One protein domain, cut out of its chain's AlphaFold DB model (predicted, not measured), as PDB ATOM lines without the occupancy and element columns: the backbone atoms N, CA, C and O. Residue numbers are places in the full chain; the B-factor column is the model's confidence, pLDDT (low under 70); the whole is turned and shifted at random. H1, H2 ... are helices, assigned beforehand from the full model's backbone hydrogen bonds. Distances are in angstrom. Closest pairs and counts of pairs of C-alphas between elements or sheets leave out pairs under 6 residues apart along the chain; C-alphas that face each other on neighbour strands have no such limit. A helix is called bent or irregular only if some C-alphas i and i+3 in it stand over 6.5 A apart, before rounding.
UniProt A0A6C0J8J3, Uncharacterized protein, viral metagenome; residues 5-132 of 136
ATOM      1  N   PHE A   5      19.700  66.236 162.768       80.44
ATOM      2  CA  PHE A   5      19.332  67.094 161.647       80.44
ATOM      3  C   PHE A   5      20.431  67.018 160.589       80.44
ATOM      4  O   PHE A   5      21.542  67.484 160.825       80.44
ATOM      5  N   LYS A   6      20.132  66.439 159.424       80.38
ATOM      6  CA  LYS A   6      21.144  66.164 158.385       80.38
ATOM      7  C   LYS A   6      21.243  67.231 157.295       80.38
ATOM      8  O   LYS A   6      21.886  67.018 156.272       80.38
ATOM      9  N   PHE A   7      20.607  68.386 157.486       71.25
ATOM     10  CA  PHE A   7      20.472  69.393 156.428       71.25
ATOM     11  C   PHE A   7      21.808  69.906 155.879       71.25
ATOM     12  O   PHE A   7      21.906  70.146 154.680       71.25
ATOM     13  N   PHE A   8      22.832  70.041 156.726       69.62
ATOM     14  CA  PHE A   8      24.150  70.552 156.332       69.62
ATOM     15  C   PHE A   8      25.182  69.455 156.024       69.62
ATOM     16  O   PHE A   8      26.317  69.783 155.693       69.62
ATOM     17  N   ASP A   9      24.812  68.170 156.100       72.00
ATOM     18  CA  ASP A   9      25.768  67.074 155.890       72.00
ATOM     19  C   ASP A   9      26.151  66.917 154.415       72.00
ATOM     20  O   ASP A   9      27.325  66.801 154.067       72.00
ATOM     21  N   LYS A  10      25.152  66.867 153.527       82.62
ATOM     22  CA  LYS A  10      25.335  66.760 152.073       82.62
ATOM     23  C   LYS A  10      24.210  67.497 151.369       82.62
ATOM     24  O   LYS A  10      23.077  67.473 151.839       82.62
ATOM     25  N   GLU A  11      24.491  68.043 150.189       82.44
ATOM     26  CA  GLU A  11      23.479  68.719 149.366       82.44
ATOM     27  C   GLU A  11      22.269  67.816 149.067       82.44
ATOM     28  O   GLU A  11      21.127  68.266 149.111       82.44
ATOM     29  N   GLU A  12      22.498  66.518 148.850       85.56
ATOM     30  CA  GLU A  12      21.422  65.535 148.682       85.56
ATOM     31  C   GLU A  12      20.501  65.457 149.915       85.56
ATOM     32  O   GLU A  12      19.283  65.377 149.788       85.56
ATOM     33  N   TRP A  13      21.055  65.543 151.127       87.56
ATOM     34  CA  TRP A  13      20.242  65.591 152.344       87.56
ATOM     35  C   TRP A  13      19.458  66.894 152.459       87.56
ATOM     36  O   TRP A  13      18.312  66.861 152.908       87.56
ATOM     37  N   SER A  14      20.027  68.017 152.019       86.44
ATOM     38  CA  SER A  14      19.314  69.295 151.963       86.44
ATOM     39  C   SER A  14      18.109  69.210 151.022       86.44
ATOM     40  O   SER A  14      17.003  69.570 151.418       86.44
ATOM     41  N   VAL A  15      18.293  68.661 149.813       88.81
ATOM     42  CA  VAL A  15      17.208  68.458 148.834       88.81
ATOM     43  C   VAL A  15      16.127  67.553 149.418       88.81
ATOM     44  O   VAL A  15      14.943  67.891 149.387       88.81
ATOM     45  N   TYR A  16      16.527  66.419 149.989       90.62
ATOM     46  CA  TYR A  16      15.606  65.485 150.625       90.62
ATOM     47  C   TYR A  16      14.806  66.136 151.765       90.62
ATOM     48  O   TYR A  16      13.580  66.012 151.813       90.62
ATOM     49  N   GLY A  17      15.475  66.887 152.645       90.06
ATOM     50  CA  GLY A  17      14.833  67.596 153.749       90.06
ATOM     51  C   GLY A  17      13.835  68.653 153.275       90.06
ATOM     52  O   GLY A  17      12.737  68.766 153.824       90.06
ATOM     53  N   THR A  18      14.157  69.391 152.213       90.50
ATOM     54  CA  THR A  18      13.231  70.371 151.637       90.50
ATOM     55  C   THR A  18      12.027  69.711 150.971       90.50
ATOM     56  O   THR A  18      10.911  70.190 151.152       90.50
ATOM     57  N   LEU A  19      12.204  68.591 150.261       91.25
ATOM     58  CA  LEU A  19      11.077  67.836 149.697       91.25
ATOM     59  C   LEU A  19      10.112  67.373 150.800       91.25
ATOM     60  O   LEU A  19       8.901  67.541 150.667       91.25
ATOM     61  N   ASN A  20      10.638  66.870 151.917       93.69
ATOM     62  CA  ASN A  20       9.820  66.499 153.073       93.69
ATOM     63  C   ASN A  20       9.122  67.709 153.705       93.69
ATOM     64  O   ASN A  20       7.950  67.633 154.066       93.69
ATOM     65  N   THR A  21       9.817  68.842 153.795       93.62
ATOM     66  CA  THR A  21       9.247  70.098 154.305       93.62
ATOM     67  C   THR A  21       8.058  70.552 153.459       93.62
ATOM     68  O   THR A  21       7.018  70.915 154.005       93.62
ATOM     69  N   ILE A  22       8.171  70.478 152.128       92.69
ATOM     70  CA  ILE A  22       7.085  70.831 151.200       92.69
ATOM     71  C   ILE A  22       5.837  69.986 151.473       92.69
ATOM     72  O   ILE A  22       4.733  70.521 151.463       92.69
ATOM     73  N   ILE A  23       5.992  68.694 151.767       93.62
ATOM     74  CA  ILE A  23       4.862  67.810 152.083       93.62
ATOM     75  C   ILE A  23       4.129  68.286 153.338       93.62
ATOM     76  O   ILE A  23       2.903  68.374 153.336       93.62
ATOM     77  N   ILE A  24       4.869  68.642 154.388       94.44
ATOM     78  CA  ILE A  24       4.287  69.147 155.638       94.44
ATOM     79  C   ILE A  24       3.557  70.472 155.395       94.44
ATOM     80  O   ILE A  24       2.435  70.652 155.867       94.44
ATOM     81  N   LEU A  25       4.147  71.375 154.608       94.19
ATOM     82  CA  LEU A  25       3.506  72.635 154.233       94.19
ATOM     83  C   LEU A  25       2.218  72.389 153.436       94.19
ATOM     84  O   LEU A  25       1.181  72.951 153.768       94.19
ATOM     85  N   ILE A  26       2.232  71.493 152.445       94.62
ATOM     86  CA  ILE A  26       1.025  71.131 151.684       94.62
ATOM     87  C   ILE A  26      -0.083  70.640 152.621       94.62
ATOM     88  O   ILE A  26      -1.222  71.078 152.476       94.62
ATOM     89  N   LEU A  27       0.236  69.795 153.606       94.75
ATOM     90  CA  LEU A  27      -0.742  69.355 154.604       94.75
ATOM     91  C   LEU A  27      -1.314  70.543 155.385       94.75
ATOM     92  O   LEU A  27      -2.530  70.682 155.472       94.75
ATOM     93  N   LEU A  28      -0.468  71.450 155.881       93.62
ATOM     94  CA  LEU A  28      -0.930  72.664 156.559       93.62
ATOM     95  C   LEU A  28      -1.871  73.496 155.670       93.62
ATOM     96  O   LEU A  28      -2.916  73.937 156.148       93.62
ATOM     97  N   LYS A  29      -1.564  73.658 154.373       93.25
ATOM     98  CA  LYS A  29      -2.448  74.373 153.436       93.25
ATOM     99  C   LYS A  29      -3.783  73.672 153.233       93.25
ATOM    100  O   LYS A  29      -4.804  74.350 153.203       93.25
ATOM    101  N   LEU A  30      -3.771  72.347 153.078       94.38
ATOM    102  CA  LEU A  30      -4.978  71.540 152.874       94.38
ATOM    103  C   LEU A  30      -5.954  71.681 154.047       94.38
ATOM    104  O   LEU A  30      -7.161  71.718 153.835       94.38
ATOM    105  N   PHE A  31      -5.433  71.829 155.265       92.81
ATOM    106  CA  PHE A  31      -6.222  72.076 156.474       92.81
ATOM    107  C   PHE A  31      -6.372  73.570 156.814       92.81
ATOM    108  O   PHE A  31      -6.664  73.910 157.960       92.81
ATOM    109  N   ASN A  32      -6.171  74.465 155.836       89.94
ATOM    110  CA  ASN A  32      -6.335  75.919 155.953       89.94
ATOM    111  C   ASN A  32      -5.558  76.573 157.111       89.94
ATOM    112  O   ASN A  32      -5.974  77.599 157.646       89.94
ATOM    113  N   GLN A  33      -4.412  76.007 157.489       89.38
ATOM    114  CA  GLN A  33      -3.555  76.582 158.520       89.38
ATOM    115  C   GLN A  33      -2.773  77.777 157.966       89.38
ATOM    116  O   GLN A  33      -2.275  77.750 156.836       89.38
ATOM    117  N   GLN A  34      -2.657  78.838 158.766       85.88
ATOM    118  CA  GLN A  34      -1.910  80.032 158.375       85.88
ATOM    119  C   GLN A  34      -0.403  79.770 158.352       85.88
ATOM    120  O   GLN A  34       0.142  79.112 159.239       85.88
ATOM    121  N   TYR A  35       0.274  80.344 157.359       86.19
ATOM    122  CA  TYR A  35       1.728  80.325 157.268       86.19
ATOM    123  C   TYR A  35       2.310  81.554 157.949       86.19
ATOM    124  O   TYR A  35       2.241  82.664 157.428       86.19
ATOM    125  N   ASN A  36       2.909  81.337 159.110       86.31
ATOM    126  CA  ASN A  36       3.740  82.310 159.803       86.31
ATOM    127  C   ASN A  36       5.186  81.789 159.922       86.31
ATOM    128  O   ASN A  36       5.471  80.620 159.649       86.31
ATOM    129  N   TYR A  37       6.114  82.637 160.366       85.12
ATOM    130  CA  TYR A  37       7.522  82.249 160.508       85.12
ATOM    131  C   TYR A  37       7.711  81.027 161.437       85.12
ATOM    132  O   TYR A  37       8.539  80.171 161.132       85.12
ATOM    133  N   GLN A  38       6.909  80.880 162.507       87.94
ATOM    134  CA  GLN A  38       6.949  79.698 163.385       87.94
ATOM    135  C   GLN A  38       6.633  78.428 162.594       87.94
ATOM    136  O   GLN A  38       7.429  77.496 162.593       87.94
ATOM    137  N   THR A  39       5.513  78.397 161.869       89.75
ATOM    138  CA  THR A  39       5.086  77.229 161.085       89.75
ATOM    139  C   THR A  39       6.071  76.879 159.972       89.75
ATOM    140  O   THR A  39       6.312  75.695 159.735       89.75
ATOM    141  N   LEU A  40       6.687  77.874 159.322       90.81
ATOM    142  CA  LEU A  40       7.694  77.665 158.278       90.81
ATOM    143  C   LEU A  40       8.979  77.046 158.846       90.81
ATOM    144  O   LEU A  40       9.472  76.043 158.320       90.81
ATOM    145  N   ILE A  41       9.498  77.608 159.941       89.75
ATOM    146  CA  ILE A  41      10.702  77.107 160.620       89.75
ATOM    147  C   ILE A  41      10.442  75.708 161.181       89.75
ATOM    148  O   ILE A  41      11.238  74.795 160.976       89.75
ATOM    149  N   PHE A  42       9.297  75.513 161.832       92.31
ATOM    150  CA  PHE A  42       8.933  74.245 162.449       92.31
ATOM    151  C   PHE A  42       8.780  73.120 161.423       92.31
ATOM    152  O   PHE A  42       9.345  72.041 161.595       92.31
ATOM    153  N   SER A  43       8.100  73.391 160.304       93.12
ATOM    154  CA  SER A  43       7.977  72.430 159.199       93.12
ATOM    155  C   SER A  43       9.344  72.055 158.624       93.12
ATOM    156  O   SER A  43       9.579  70.889 158.312       93.12
ATOM    157  N   SER A  44      10.252  73.032 158.521       91.00
ATOM    158  CA  SER A  44      11.618  72.820 158.029       91.00
ATOM    159  C   SER A  44      12.420  71.916 158.964       91.00
ATOM    160  O   SER A  44      13.051  70.967 158.507       91.00
ATOM    161  N   LEU A  45      12.341  72.150 160.279       91.94
ATOM    162  CA  LEU A  45      12.984  71.292 161.275       91.94
ATOM    163  C   LEU A  45      12.480  69.855 161.157       91.94
ATOM    164  O   LEU A  45      13.290  68.941 161.023       91.94
ATOM    165  N   ILE A  46      11.160  69.654 161.122       93.25
ATOM    166  CA  ILE A  46      10.578  68.312 161.003       93.25
ATOM    167  C   ILE A  46      11.046  67.611 159.724       93.25
ATOM    168  O   ILE A  46      11.462  66.452 159.774       93.25
ATOM    169  N   GLY A  47      11.015  68.305 158.583       90.00
ATOM    170  CA  GLY A  47      11.405  67.733 157.292       90.00
ATOM    171  C   GLY A  47      12.865  67.266 157.237       90.00
ATOM    172  O   GLY A  47      13.189  66.357 156.471       90.00
ATOM    173  N   MET A  48      13.732  67.844 158.073       91.00
ATOM    174  CA  MET A  48      15.173  67.572 158.130       91.00
ATOM    175  C   MET A  48      15.574  66.524 159.178       91.00
ATOM    176  O   MET A  48      16.754  66.167 159.260       91.00
ATOM    177  N   MET A  49      14.632  66.040 159.992       91.50
ATOM    178  CA  MET A  49      14.913  65.053 161.032       91.50
ATOM    179  C   MET A  49      15.198  63.678 160.427       91.50
ATOM    180  O   MET A  49      14.386  63.117 159.685       91.50
ATOM    181  N   ASP A  50      16.309  63.076 160.840       89.25
ATOM    182  CA  ASP A  50      16.633  61.679 160.571       89.25
ATOM    183  C   ASP A  50      16.710  60.878 161.875       89.25
ATOM    184  O   ASP A  50      17.463  61.221 162.788       89.25
ATOM    185  N   SER A  51      15.848  59.864 161.969       89.88
ATOM    186  CA  SER A  51      15.660  58.950 163.104       89.88
ATOM    187  C   SER A  51      14.510  57.973 162.798       89.88
ATOM    188  O   SER A  51      13.792  58.136 161.800       89.88
ATOM    189  N   ASP A  52      14.286  57.012 163.692       92.38
ATOM    190  CA  ASP A  52      13.104  56.147 163.668       92.38
ATOM    191  C   ASP A  52      11.811  56.945 163.925       92.38
ATOM    192  O   ASP A  52      11.833  58.070 164.433       92.38
ATOM    193  N   LEU A  53      10.660  56.356 163.585       92.94
ATOM    194  CA  LEU A  53       9.359  57.028 163.651       92.94
ATOM    195  C   LEU A  53       9.018  57.541 165.057       92.94
ATOM    196  O   LEU A  53       8.654  58.703 165.221       92.94
ATOM    197  N   LEU A  54       9.143  56.682 166.071       93.56
ATOM    198  CA  LEU A  54       8.792  57.021 167.451       93.56
ATOM    199  C   LEU A  54       9.624  58.205 167.997       93.56
ATOM    200  O   LEU A  54       9.015  59.165 168.472       93.56
ATOM    201  N   PRO A  55      10.971  58.214 167.882       93.31
ATOM    202  CA  PRO A  55      11.789  59.382 168.213       93.31
ATOM    203  C   PRO A  55      11.324  60.667 167.533       93.31
ATOM    204  O   PRO A  55      11.253  61.710 168.181       93.31
ATOM    205  N   LYS A  56      10.990  60.599 166.235       93.56
ATOM    206  CA  LYS A  56      10.526  61.766 165.479       93.56
ATOM    207  C   LYS A  56       9.218  62.305 166.036       93.56
ATOM    208  O   LYS A  56       9.136  63.496 166.298       93.56
ATOM    209  N   ILE A  57       8.231  61.441 166.274       94.69
ATOM    210  CA  ILE A  57       6.927  61.845 166.816       94.69
ATOM    211  C   ILE A  57       7.090  62.497 168.191       94.69
ATOM    212  O   ILE A  57       6.560  63.585 168.414       94.69
ATOM    213  N   LEU A  58       7.845  61.866 169.097       93.31
ATOM    214  CA  LEU A  58       8.064  62.391 170.447       93.31
ATOM    215  C   LEU A  58       8.760  63.752 170.411       93.31
ATOM    216  O   LEU A  58       8.339  64.682 171.097       93.31
ATOM    217  N   PHE A  59       9.797  63.885 169.587       93.19
ATOM    218  CA  PHE A  59      10.543  65.128 169.473       93.19
ATOM    219  C   PHE A  59       9.736  66.237 168.789       93.19
ATOM    220  O   PHE A  59       9.773  67.380 169.235       93.19
ATOM    221  N   THR A  60       8.949  65.911 167.762       93.81
ATOM    222  CA  THR A  60       8.006  66.851 167.148       93.81
ATOM    223  C   THR A  60       6.963  67.320 168.156       93.81
ATOM    224  O   THR A  60       6.725  68.518 168.252       93.81
ATOM    225  N   GLY A  61       6.390  66.413 168.951       91.12
ATOM    226  CA  GLY A  61       5.477  66.776 170.035       91.12
ATOM    227  C   GLY A  61       6.141  67.717 171.040       91.12
ATOM    228  O   GLY A  61       5.613  68.789 171.317       91.12
ATOM    229  N   PHE A  62       7.335  67.361 171.516       91.06
ATOM    230  CA  PHE A  62       8.113  68.173 172.451       91.06
ATOM    231  C   PHE A  62       8.409  69.581 171.917       91.06
ATOM    232  O   PHE A  62       8.100  70.565 172.585       91.06
ATOM    233  N   LEU A  63       8.954  69.699 170.703       90.62
ATOM    234  CA  LEU A  63       9.240  71.009 170.117       90.62
ATOM    235  C   LEU A  63       7.958  71.823 169.900       90.62
ATOM    236  O   LEU A  63       7.966  73.040 170.051       90.62
ATOM    237  N   ASN A  64       6.857  71.162 169.555       90.44
ATOM    238  CA  ASN A  64       5.576  71.820 169.357       90.44
ATOM    239  C   ASN A  64       5.025  72.413 170.667       90.44
ATOM    240  O   ASN A  64       4.489  73.516 170.634       90.44
ATOM    241  N   PHE A  65       5.213  71.746 171.814       87.44
ATOM    242  CA  PHE A  65       4.900  72.324 173.130       87.44
ATOM    243  C   PHE A  65       5.792  73.522 173.488       87.44
ATOM    244  O   PHE A  65       5.357  74.400 174.222       87.44
ATOM    245  N   LEU A  66       7.039  73.559 173.003       86.88
ATOM    246  CA  LEU A  66       7.978  74.645 173.303       86.88
ATOM    247  C   LEU A  66       7.767  75.898 172.449       86.88
ATOM    248  O   LEU A  66       8.050  77.002 172.908       86.88
ATOM    249  N   VAL A  67       7.371  75.728 171.187       83.38
ATOM    250  CA  VAL A  67       7.424  76.800 170.179       83.38
ATOM    251  C   VAL A  67       6.065  77.451 169.930       83.38
ATOM    252  O   VAL A  67       6.021  78.619 169.543       83.38
ATOM    253  N   MET A  68       4.970  76.705 170.092       82.75
ATOM    254  CA  MET A  68       3.641  77.166 169.697       82.75
ATOM    255  C   MET A  68       2.866  77.755 170.871       82.75
ATOM    256  O   MET A  68       2.881  77.224 171.981       82.75
ATOM    257  N   ASP A  69       2.132  78.828 170.591       82.00
ATOM    258  CA  ASP A  69       1.267  79.479 171.568       82.00
ATOM    259  C   ASP A  69       0.039  78.612 171.888       82.00
ATOM    260  O   ASP A  69      -0.569  78.002 170.998       82.00
ATOM    261  N   CYS A  70      -0.357  78.592 173.163       82.25
ATOM    262  CA  CYS A  70      -1.499  77.820 173.651       82.25
ATOM    263  C   CYS A  70      -2.822  78.407 173.122       82.25
ATOM    264  O   CYS A  70      -3.415  79.304 173.719       82.25
ATOM    265  N   THR A  71      -3.260  77.909 171.968       85.06
ATOM    266  CA  THR A  71      -4.473  78.323 171.248       85.06
ATOM    267  C   THR A  71      -5.275  77.093 170.825       85.06
ATOM    268  O   THR A  71      -4.736  75.989 170.765       85.06
ATOM    269  N   GLU A  72      -6.557  77.240 170.489       80.44
ATOM    270  CA  GLU A  72      -7.343  76.095 169.994       80.44
ATOM    271  C   GLU A  72      -6.781  75.533 168.678       80.44
ATOM    272  O   GLU A  72      -6.716  74.317 168.487       80.44
ATOM    273  N   GLU A  73      -6.281  76.404 167.793       85.00
ATOM    274  CA  GLU A  73      -5.637  76.000 166.537       85.00
ATOM    275  C   GLU A  73      -4.379  75.155 166.751       85.00
ATOM    276  O   GLU A  73      -4.019  74.345 165.892       85.00
ATOM    277  N   TRP A  74      -3.691  75.335 167.879       87.38
ATOM    278  CA  TRP A  74      -2.440  74.640 168.146       87.38
ATOM    279  C   TRP A  74      -2.629  73.125 168.181       87.38
ATOM    280  O   TRP A  74      -1.828  72.415 167.575       87.38
ATOM    281  N   ILE A  75      -3.703  72.611 168.788       87.88
ATOM    282  CA  ILE A  75      -3.960  71.162 168.847       87.88
ATOM    283  C   ILE A  75      -4.099  70.591 167.429       87.88
ATOM    284  O   ILE A  75      -3.470  69.585 167.094       87.88
ATOM    285  N   TYR A  76      -4.849  71.270 166.559       89.50
ATOM    286  CA  TYR A  76      -5.021  70.849 165.169       89.50
ATOM    287  C   TYR A  76      -3.702  70.896 164.386       89.50
ATOM    288  O   TYR A  76      -3.359  69.925 163.710       89.50
ATOM    289  N   LYS A  77      -2.910  71.968 164.532       90.12
ATOM    290  CA  LYS A  77      -1.566  72.073 163.931       90.12
ATOM    291  C   LYS A  77      -0.650  70.947 164.411       90.12
ATOM    292  O   LYS A  77       0.038  70.330 163.602       90.12
ATOM    293  N   SER A  78      -0.697  70.627 165.701       91.50
ATOM    294  CA  SER A  78       0.077  69.545 166.324       91.50
ATOM    295  C   SER A  78      -0.217  68.198 165.671       91.50
ATOM    296  O   SER A  78       0.703  67.466 165.303       91.50
ATOM    297  N   LEU A  79      -1.502  67.884 165.485       92.69
ATOM    298  CA  LEU A  79      -1.928  66.659 164.817       92.69
ATOM    299  C   LEU A  79      -1.435  66.627 163.369       92.69
ATOM    300  O   LEU A  79      -0.887  65.614 162.941       92.69
ATOM    301  N   ILE A  80      -1.548  67.741 162.637       94.31
ATOM    302  CA  ILE A  80      -1.046  67.843 161.259       94.31
ATOM    303  C   ILE A  80       0.465  67.591 161.208       94.31
ATOM    304  O   ILE A  80       0.924  66.858 160.333       94.31
ATOM    305  N   TYR A  81       1.241  68.124 162.154       95.25
ATOM    306  CA  TYR A  81       2.679  67.868 162.225       95.25
ATOM    307  C   TYR A  81       3.003  66.398 162.494       95.25
ATOM    308  O   TYR A  81       3.872  65.845 161.822       95.25
ATOM    309  N   ILE A  82       2.284  65.739 163.406       95.12
ATOM    310  CA  ILE A  82       2.455  64.300 163.659       95.12
ATOM    311  C   ILE A  82       2.115  63.487 162.401       95.12
ATOM    312  O   ILE A  82       2.887  62.613 162.007       95.12
ATOM    313  N   PHE A  83       1.010  63.800 161.721       94.75
ATOM    314  CA  PHE A  83       0.667  63.166 160.445       94.75
ATOM    315  C   PHE A  83       1.732  63.420 159.370       94.75
ATOM    316  O   PHE A  83       2.113  62.499 158.649       94.75
ATOM    317  N   GLY A  84       2.272  64.637 159.304       95.50
ATOM    318  CA  GLY A  84       3.383  64.993 158.427       95.50
ATOM    319  C   GLY A  84       4.637  64.162 158.703       95.50
ATOM    320  O   GLY A  84       5.256  63.662 157.763       95.50
ATOM    321  N   VAL A  85       4.980  63.929 159.975       95.56
ATOM    322  CA  VAL A  85       6.075  63.028 160.375       95.56
ATOM    323  C   VAL A  85       5.814  61.605 159.895       95.56
ATOM    324  O   VAL A  85       6.705  60.987 159.318       95.56
ATOM    325  N   ILE A  86       4.602  61.083 160.095       95.81
ATOM    326  CA  ILE A  86       4.246  59.720 159.680       95.81
ATOM    327  C   ILE A  86       4.390  59.570 158.163       95.81
ATOM    328  O   ILE A  86       5.023  58.622 157.703       95.81
ATOM    329  N   ILE A  87       3.856  60.516 157.386       94.69
ATOM    330  CA  ILE A  87       3.925  60.490 155.920       94.69
ATOM    331  C   ILE A  87       5.377  60.596 155.447       94.69
ATOM    332  O   ILE A  87       5.833  59.763 154.666       94.69
ATOM    333  N   THR A  88       6.126  61.586 155.937       93.94
ATOM    334  CA  THR A  88       7.520  61.807 155.518       93.94
ATOM    335  C   THR A  88       8.451  60.678 155.958       93.94
ATOM    336  O   THR A  88       9.423  60.395 155.268       93.94
ATOM    337  N   HIS A  89       8.143  59.964 157.045       94.00
ATOM    338  CA  HIS A  89       8.894  58.778 157.457       94.00
ATOM    339  C   HIS A  89       8.769  57.611 156.462       94.00
ATOM    340  O   HIS A  89       9.716  56.844 156.301       94.00
ATOM    341  N   GLN A  90       7.637  57.479 155.764       92.25
ATOM    342  CA  GLN A  90       7.455  56.431 154.745       92.25
ATOM    343  C   GLN A  90       8.217  56.724 153.448       92.25
ATOM    344  O   GLN A  90       8.479  55.828 152.639       92.25
ATOM    345  N   ILE A  91       8.586  57.981 153.232       90.19
ATOM    346  CA  ILE A  91       9.330  58.405 152.058       90.19
ATOM    347  C   ILE A  91      10.787  58.047 152.298       90.19
ATOM    348  O   ILE A  91      11.433  58.577 153.186       90.19
ATOM    349  N   LYS A  92      11.324  57.114 151.512       87.06
ATOM    350  CA  LYS A  92      12.723  56.706 151.662       87.06
ATOM    351  C   LYS A  92      13.662  57.737 151.044       87.06
ATOM    352  O   LYS A  92      13.404  58.253 149.951       87.06
ATOM    353  N   TYR A  93      14.803  57.946 151.698       86.12
ATOM    354  CA  TYR A  93      15.940  58.633 151.094       86.12
ATOM    355  C   TYR A  93      16.315  57.965 149.765       86.12
ATOM    356  O   TYR A  93      16.249  56.742 149.626       86.12
ATOM    357  N   ASN A  94      16.724  58.769 148.780       86.25
ATOM    358  CA  ASN A  94      17.132  58.277 147.458       86.25
ATOM    359  C   ASN A  94      16.013  57.567 146.659       86.25
ATOM    360  O   ASN A  94      16.279  56.696 145.824       86.25
ATOM    361  N   ASN A  95      14.753  57.944 146.900       88.88
ATOM    362  CA  ASN A  95      13.622  57.541 146.063       88.88
ATOM    363  C   ASN A  95      13.716  58.131 144.636       88.88
ATOM    364  O   ASN A  95      14.604  58.926 144.324       88.88
ATOM    365  N   TYR A  96      12.793  57.734 143.752       87.44
ATOM    366  CA  TYR A  96      12.780  58.185 142.355       87.44
ATOM    367  C   TYR A  96      12.721  59.715 142.218       87.44
ATOM    368  O   TYR A  96      13.478  60.286 141.439       87.44
ATOM    369  N   ILE A  97      11.869  60.382 143.002       85.25
ATOM    370  CA  ILE A  97      11.692  61.841 142.953       85.25
ATOM    371  C   ILE A  97      12.987  62.549 143.366       85.25
ATOM    372  O   ILE A  97      13.468  63.427 142.652       85.25
ATOM    373  N   HIS A  98      13.591  62.109 144.469       87.69
ATOM    374  CA  HIS A  98      14.851  62.628 144.977       87.69
ATOM    375  C   HIS A  98      15.980  62.443 143.957       87.69
ATOM    376  O   HIS A  98      16.666  63.405 143.624       87.69
ATOM    377  N   LYS A  99      16.116  61.239 143.381       87.06
ATOM    378  CA  LYS A  99      17.109  60.942 142.334       87.06
ATOM    379  C   LYS A  99      16.924  61.799 141.085       87.06
ATOM    380  O   LYS A  99      17.907  62.206 140.472       87.06
ATOM    381  N   SER A 100      15.682  62.044 140.680       86.19
ATOM    382  CA  SER A 100      15.378  62.884 139.520       86.19
ATOM    383  C   SER A 100      15.770  64.343 139.770       86.19
ATOM    384  O   SER A 100      16.338  64.979 138.882       86.19
ATOM    385  N   PHE A 101      15.542  64.849 140.987       86.19
ATOM    386  CA  PHE A 101      15.981  66.183 141.405       86.19
ATOM    387  C   PHE A 101      17.506  66.312 141.446       86.19
ATOM    388  O   PHE A 101      18.047  67.273 140.907       86.19
ATOM    389  N   THR A 102      18.210  65.338 142.029       85.38
ATOM    390  CA  THR A 102      19.672  65.405 142.180       85.38
ATOM    391  C   THR A 102      20.427  65.189 140.867       85.38
ATOM    392  O   THR A 102      21.497  65.761 140.675       85.38
ATOM    393  N   LYS A 103      19.880  64.412 139.921       89.06
ATOM    394  CA  LYS A 103      20.501  64.194 138.599       89.06
ATOM    395  C   LYS A 103      20.320  65.364 137.633       89.06
ATOM    396  O   LYS A 103      21.143  65.545 136.735       89.06
ATOM    397  N   ASN A 104      19.244  66.134 137.769       90.31
ATOM    398  CA  ASN A 104      18.944  67.227 136.854       90.31
ATOM    399  C   ASN A 104      19.581  68.537 137.341       90.31
ATOM    400  O   ASN A 104      19.101  69.168 138.281       90.31
ATOM    401  N   LYS A 105      20.633  68.989 136.646       89.00
ATOM    402  CA  LYS A 105      21.354  70.227 136.984       89.00
ATOM    403  C   LYS A 105      20.433  71.447 137.069       89.00
ATOM    404  O   LYS A 105      20.621  72.273 137.955       89.00
ATOM    405  N   LEU A 106      19.436  71.561 136.190       89.50
ATOM    406  CA  LEU A 106      18.513  72.698 136.188       89.50
ATOM    407  C   LEU A 106      17.613  72.697 137.435       89.50
ATOM    408  O   LEU A 106      17.430  73.739 138.063       89.50
ATOM    409  N   LEU A 107      17.120  71.525 137.847       86.88
ATOM    410  CA  LEU A 107      16.369  71.378 139.101       86.88
ATOM    411  C   LEU A 107      17.239  71.680 140.326       86.88
ATOM    412  O   LEU A 107      16.779  72.313 141.270       86.88
ATOM    413  N   LEU A 108      18.513  71.295 140.297       88.31
ATOM    414  CA  LEU A 108      19.433  71.580 141.393       88.31
ATOM    415  C   LEU A 108      19.753  73.082 141.512       88.31
ATOM    416  O   LEU A 108      19.763  73.631 142.610       88.31
ATOM    417  N   TYR A 109      19.974  73.779 140.393       89.75
ATOM    418  CA  TYR A 109      20.188  75.231 140.411       89.75
ATOM    419  C   TYR A 109      18.948  75.995 140.870       89.75
ATOM    420  O   TYR A 109      19.065  76.900 141.696       89.75
ATOM    421  N   THR A 110      17.768  75.617 140.374       88.19
ATOM    422  CA  THR A 110      16.507  76.222 140.830       88.19
ATOM    423  C   THR A 110      16.303  75.985 142.322       88.19
ATOM    424  O   THR A 110      16.047  76.946 143.038       88.19
ATOM    425  N   PHE A 111      16.549  74.769 142.816       87.19
ATOM    426  CA  PHE A 111      16.532  74.457 144.245       87.19
ATOM    427  C   PHE A 111      17.442  75.379 145.068       87.19
ATOM    428  O   PHE A 111      16.983  75.985 146.034       87.19
ATOM    429  N   ARG A 112      18.712  75.541 144.672       88.38
ATOM    430  CA  ARG A 112      19.668  76.425 145.369       88.38
ATOM    431  C   ARG A 112      19.158  77.860 145.452       88.38
ATOM    432  O   ARG A 112      19.179  78.458 146.525       88.38
ATOM    433  N   ILE A 113      18.675  78.396 144.331       90.69
ATOM    434  CA  ILE A 113      18.109  79.748 144.271       90.69
ATOM    435  C   ILE A 113      16.889  79.845 145.193       90.69
ATOM    436  O   ILE A 113      16.782  80.798 145.959       90.69
ATOM    437  N   THR A 114      16.004  78.844 145.185       88.12
ATOM    438  CA  THR A 114      14.832  78.801 146.066       88.12
ATOM    439  C   THR A 114      15.219  78.776 147.541       88.12
ATOM    440  O   THR A 114      14.629  79.522 148.314       88.12
ATOM    441  N   VAL A 115      16.216  77.981 147.945       87.19
ATOM    442  CA  VAL A 115      16.696  77.964 149.337       87.19
ATOM    443  C   VAL A 115      17.243  79.334 149.733       87.19
ATOM    444  O   VAL A 115      16.898  79.831 150.800       87.19
ATOM    445  N   ILE A 116      18.035  79.983 148.873       89.81
ATOM    446  CA  ILE A 116      18.560  81.331 149.143       89.81
ATOM    447  C   ILE A 116      17.414  82.336 149.312       89.81
ATOM    448  O   ILE A 116      17.378  83.059 150.306       89.81
ATOM    449  N   ILE A 117      16.450  82.349 148.387       90.00
ATOM    450  CA  ILE A 117      15.274  83.228 148.462       90.00
ATOM    451  C   ILE A 117      14.474  82.954 149.739       90.00
ATOM    452  O   ILE A 117      14.058  83.893 150.411       90.00
ATOM    453  N   PHE A 118      14.283  81.684 150.102       85.56
ATOM    454  CA  PHE A 118      13.561  81.294 151.309       85.56
ATOM    455  C   PHE A 118      14.263  81.776 152.584       85.56
ATOM    456  O   PHE A 118      13.609  82.318 153.472       85.56
ATOM    457  N   MET A 119      15.591  81.648 152.659       86.81
ATOM    458  CA  MET A 119      16.375  82.145 153.793       86.81
ATOM    459  C   MET A 119      16.311  83.674 153.899       86.81
ATOM    460  O   MET A 119      16.125  84.197 154.996       86.81
ATOM    461  N   ILE A 120      16.391  84.392 152.771       89.44
ATOM    462  CA  ILE A 120      16.207  85.851 152.735       89.44
ATOM    463  C   ILE A 120      14.795  86.220 153.204       89.44
ATOM    464  O   ILE A 120      14.637  87.111 154.033       89.44
ATOM    465  N   HIS A 121      13.768  85.520 152.721       85.56
ATOM    466  CA  HIS A 121      12.383  85.775 153.103       85.56
ATOM    467  C   HIS A 121      12.143  85.556 154.603       85.56
ATOM    468  O   HIS A 121      11.542  86.407 155.255       85.56
ATOM    469  N   LEU A 122      12.664  84.462 155.170       83.62
ATOM    470  CA  LEU A 122      12.632  84.224 156.614       83.62
ATOM    471  C   LEU A 122      13.337  85.341 157.388       83.62
ATOM    472  O   LEU A 122      12.814  85.793 158.404       83.62
ATOM    473  N   PHE A 123      14.494  85.804 156.908       85.06
ATOM    474  CA  PHE A 123      15.224  86.895 157.547       85.06
ATOM    475  C   PHE A 123      14.423  88.201 157.545       85.06
ATOM    476  O   PHE A 123      14.345  88.854 158.580       85.06
ATOM    477  N   VAL A 124      13.769  88.549 156.432       84.69
ATOM    478  CA  VAL A 124      12.892  89.730 156.342       84.69
ATOM    479  C   VAL A 124      11.717  89.622 157.318       84.69
ATOM    480  O   VAL A 124      11.483  90.545 158.090       84.69
ATOM    481  N   LEU A 125      11.034  88.472 157.371       81.94
ATOM    482  CA  LEU A 125       9.925  88.257 158.311       81.94
ATOM    483  C   LEU A 125      10.359  88.363 159.780       81.94
ATOM    484  O   LEU A 125       9.604  88.849 160.624       81.94
ATOM    485  N   LEU A 126      11.561  87.884 160.106       81.38
ATOM    486  CA  LEU A 126      12.129  88.016 161.447       81.38
ATOM    487  C   LEU A 126      12.531  89.466 161.742       81.38
ATOM    488  O   LEU A 126      12.287  89.946 162.847       81.38
ATOM    489  N   TYR A 127      13.112  90.166 160.766       82.31
ATOM    490  CA  TYR A 127      13.495  91.568 160.890       82.31
ATOM    491  C   TYR A 127      12.285  92.454 161.207       82.31
ATOM    492  O   TYR A 127      12.314  93.178 162.202       82.31
ATOM    493  N   ASP A 128      11.190  92.319 160.455       75.62
ATOM    494  CA  ASP A 128       9.953  93.078 160.686       75.62
ATOM    495  C   ASP A 128       9.375  92.833 162.089       75.62
ATOM    496  O   ASP A 128       8.843  93.741 162.727       75.62
ATOM    497  N   LYS A 129       9.508  91.607 162.612       70.50
ATOM    498  CA  LYS A 129       8.973  91.244 163.929       70.50
ATOM    499  C   LYS A 129       9.812  91.756 165.107       70.50
ATOM    500  O   LYS A 129       9.237  92.065 166.149       70.50
ATOM    501  N   TYR A 130      11.141  91.801 164.981       69.62
ATOM    502  CA  TYR A 130      12.045  92.047 166.119       69.62
ATOM    503  C   TYR A 130      12.822  93.371 166.061       69.62
ATOM    504  O   TYR A 130      13.309  93.813 167.098       69.62
ATOM    505  N   LEU A 131      12.945  94.013 164.893       61.00
ATOM    506  CA  LEU A 131      13.733  95.241 164.698       61.00
ATOM    507  C   LEU A 131      12.902  96.469 164.294       61.00
ATOM    508  O   LEU A 131      13.449  97.572 164.242       61.00
ATOM    509  N   CYS A 132      11.577  96.339 164.142       52.66
ATOM    510  CA  CYS A 132      10.667  97.472 164.308       52.66
ATOM    511  C   CYS A 132      10.619  97.875 165.789       52.66
ATOM    512  O   CYS A 132       9.703  97.540 166.539       52.66
TER     513      CYS A 132
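AT A GLANCE: This is residues 5 to 132 of the 136 residues of an uncharacterized protein of viral metagenome (UniProt A0A6C0J8J3). Picture two crossing helices, H1 and H2, in the middle, with the hairpin of H3 and H4 on one side and the long helix H6 passing on the opposite side. The short H5 packs on H1 near one end and makes a corner with H6, which folds back past H1 towards H2, where its contacts are few. The printed part has 128 residues with six named helices, H1 to H6 in chain order, and no named strand; the class is all helix. The whole is compact, with a radius of gyration of the C-alphas of 15.0 A and spans of 43 by 39 by 26 A.

IN THESE COORDINATES: Start at Phe 5 and read on to C-alpha 11 at (23.479, 68.719, 149.366); there H1 begins, residues 11 to 30, 28.8 A long. H2 follows as residues 37 to 47, 15.4 A. Next look for H3, residues 53 to 67, 20.9 A, and H4, residues 72 to 90, 29.0 A. H4 is neither bent nor irregular, but only just: C-alphas 72 and 75 are 6.1 A apart. Find C-alpha 96 at (12.780, 58.185, 142.355), where H5, residues 96 to 103, begins. H6, residues 105 to 130, runs 37.6 A to C-alpha 130 at (12.045, 92.047, 166.119).

HOW THE PARTS SIT: Begin at H2, the hub, which touches H1, H3, H4 and H6. H2, H3 and H4 form an up-and-down bundle, each helix running against the one before it. H2 and H3, a hairpin, only just touch, with 3 pairs of C-alphas within 8 A; the closest are Ile 46 and Thr 60, 6.8 A. H3 and H4, also a hairpin, touch at a shallow tilt of 28 degrees, with C-alphas 57 and 82 closest at 6.0 A. Residues 17 to 25 of H1 touch H2 at a steep tilt of 55 degrees; the closest C-alphas, Thr 21 and Gly 47, are 4.4 A apart. Residues 20 to 28 of H1 touch H4, closest at C-alphas 24 and 84, 5.1 A. Residues 12 to 19 of H1 touch H5, closest at C-alphas 16 and 98, 6.4 A. H5 and H6 only just touch, with 3 pairs within 8 A, and only at the corner. Residues 122 to 126 of H6 only just touch H2, with 3 pairs; C-alphas 37 and 122 are closest at 6.7 A. H3 and H6 are apart. Every O i to N i+4 pair is within hydrogen-bond range in H1, H2, H3, H5 and H6, and 14 of 15 are in H4.

THE WHOLE: The C-alphas of Tyr 96 and Cys 132, the two farthest apart, are 45.1 A from each other. The printed part has no cut. The link from H1 to H2 is short, and the other four are tight. The mean pLDDT of the printed part is 88.0; look for values under 70 at residue 8 and residues 130 to 132.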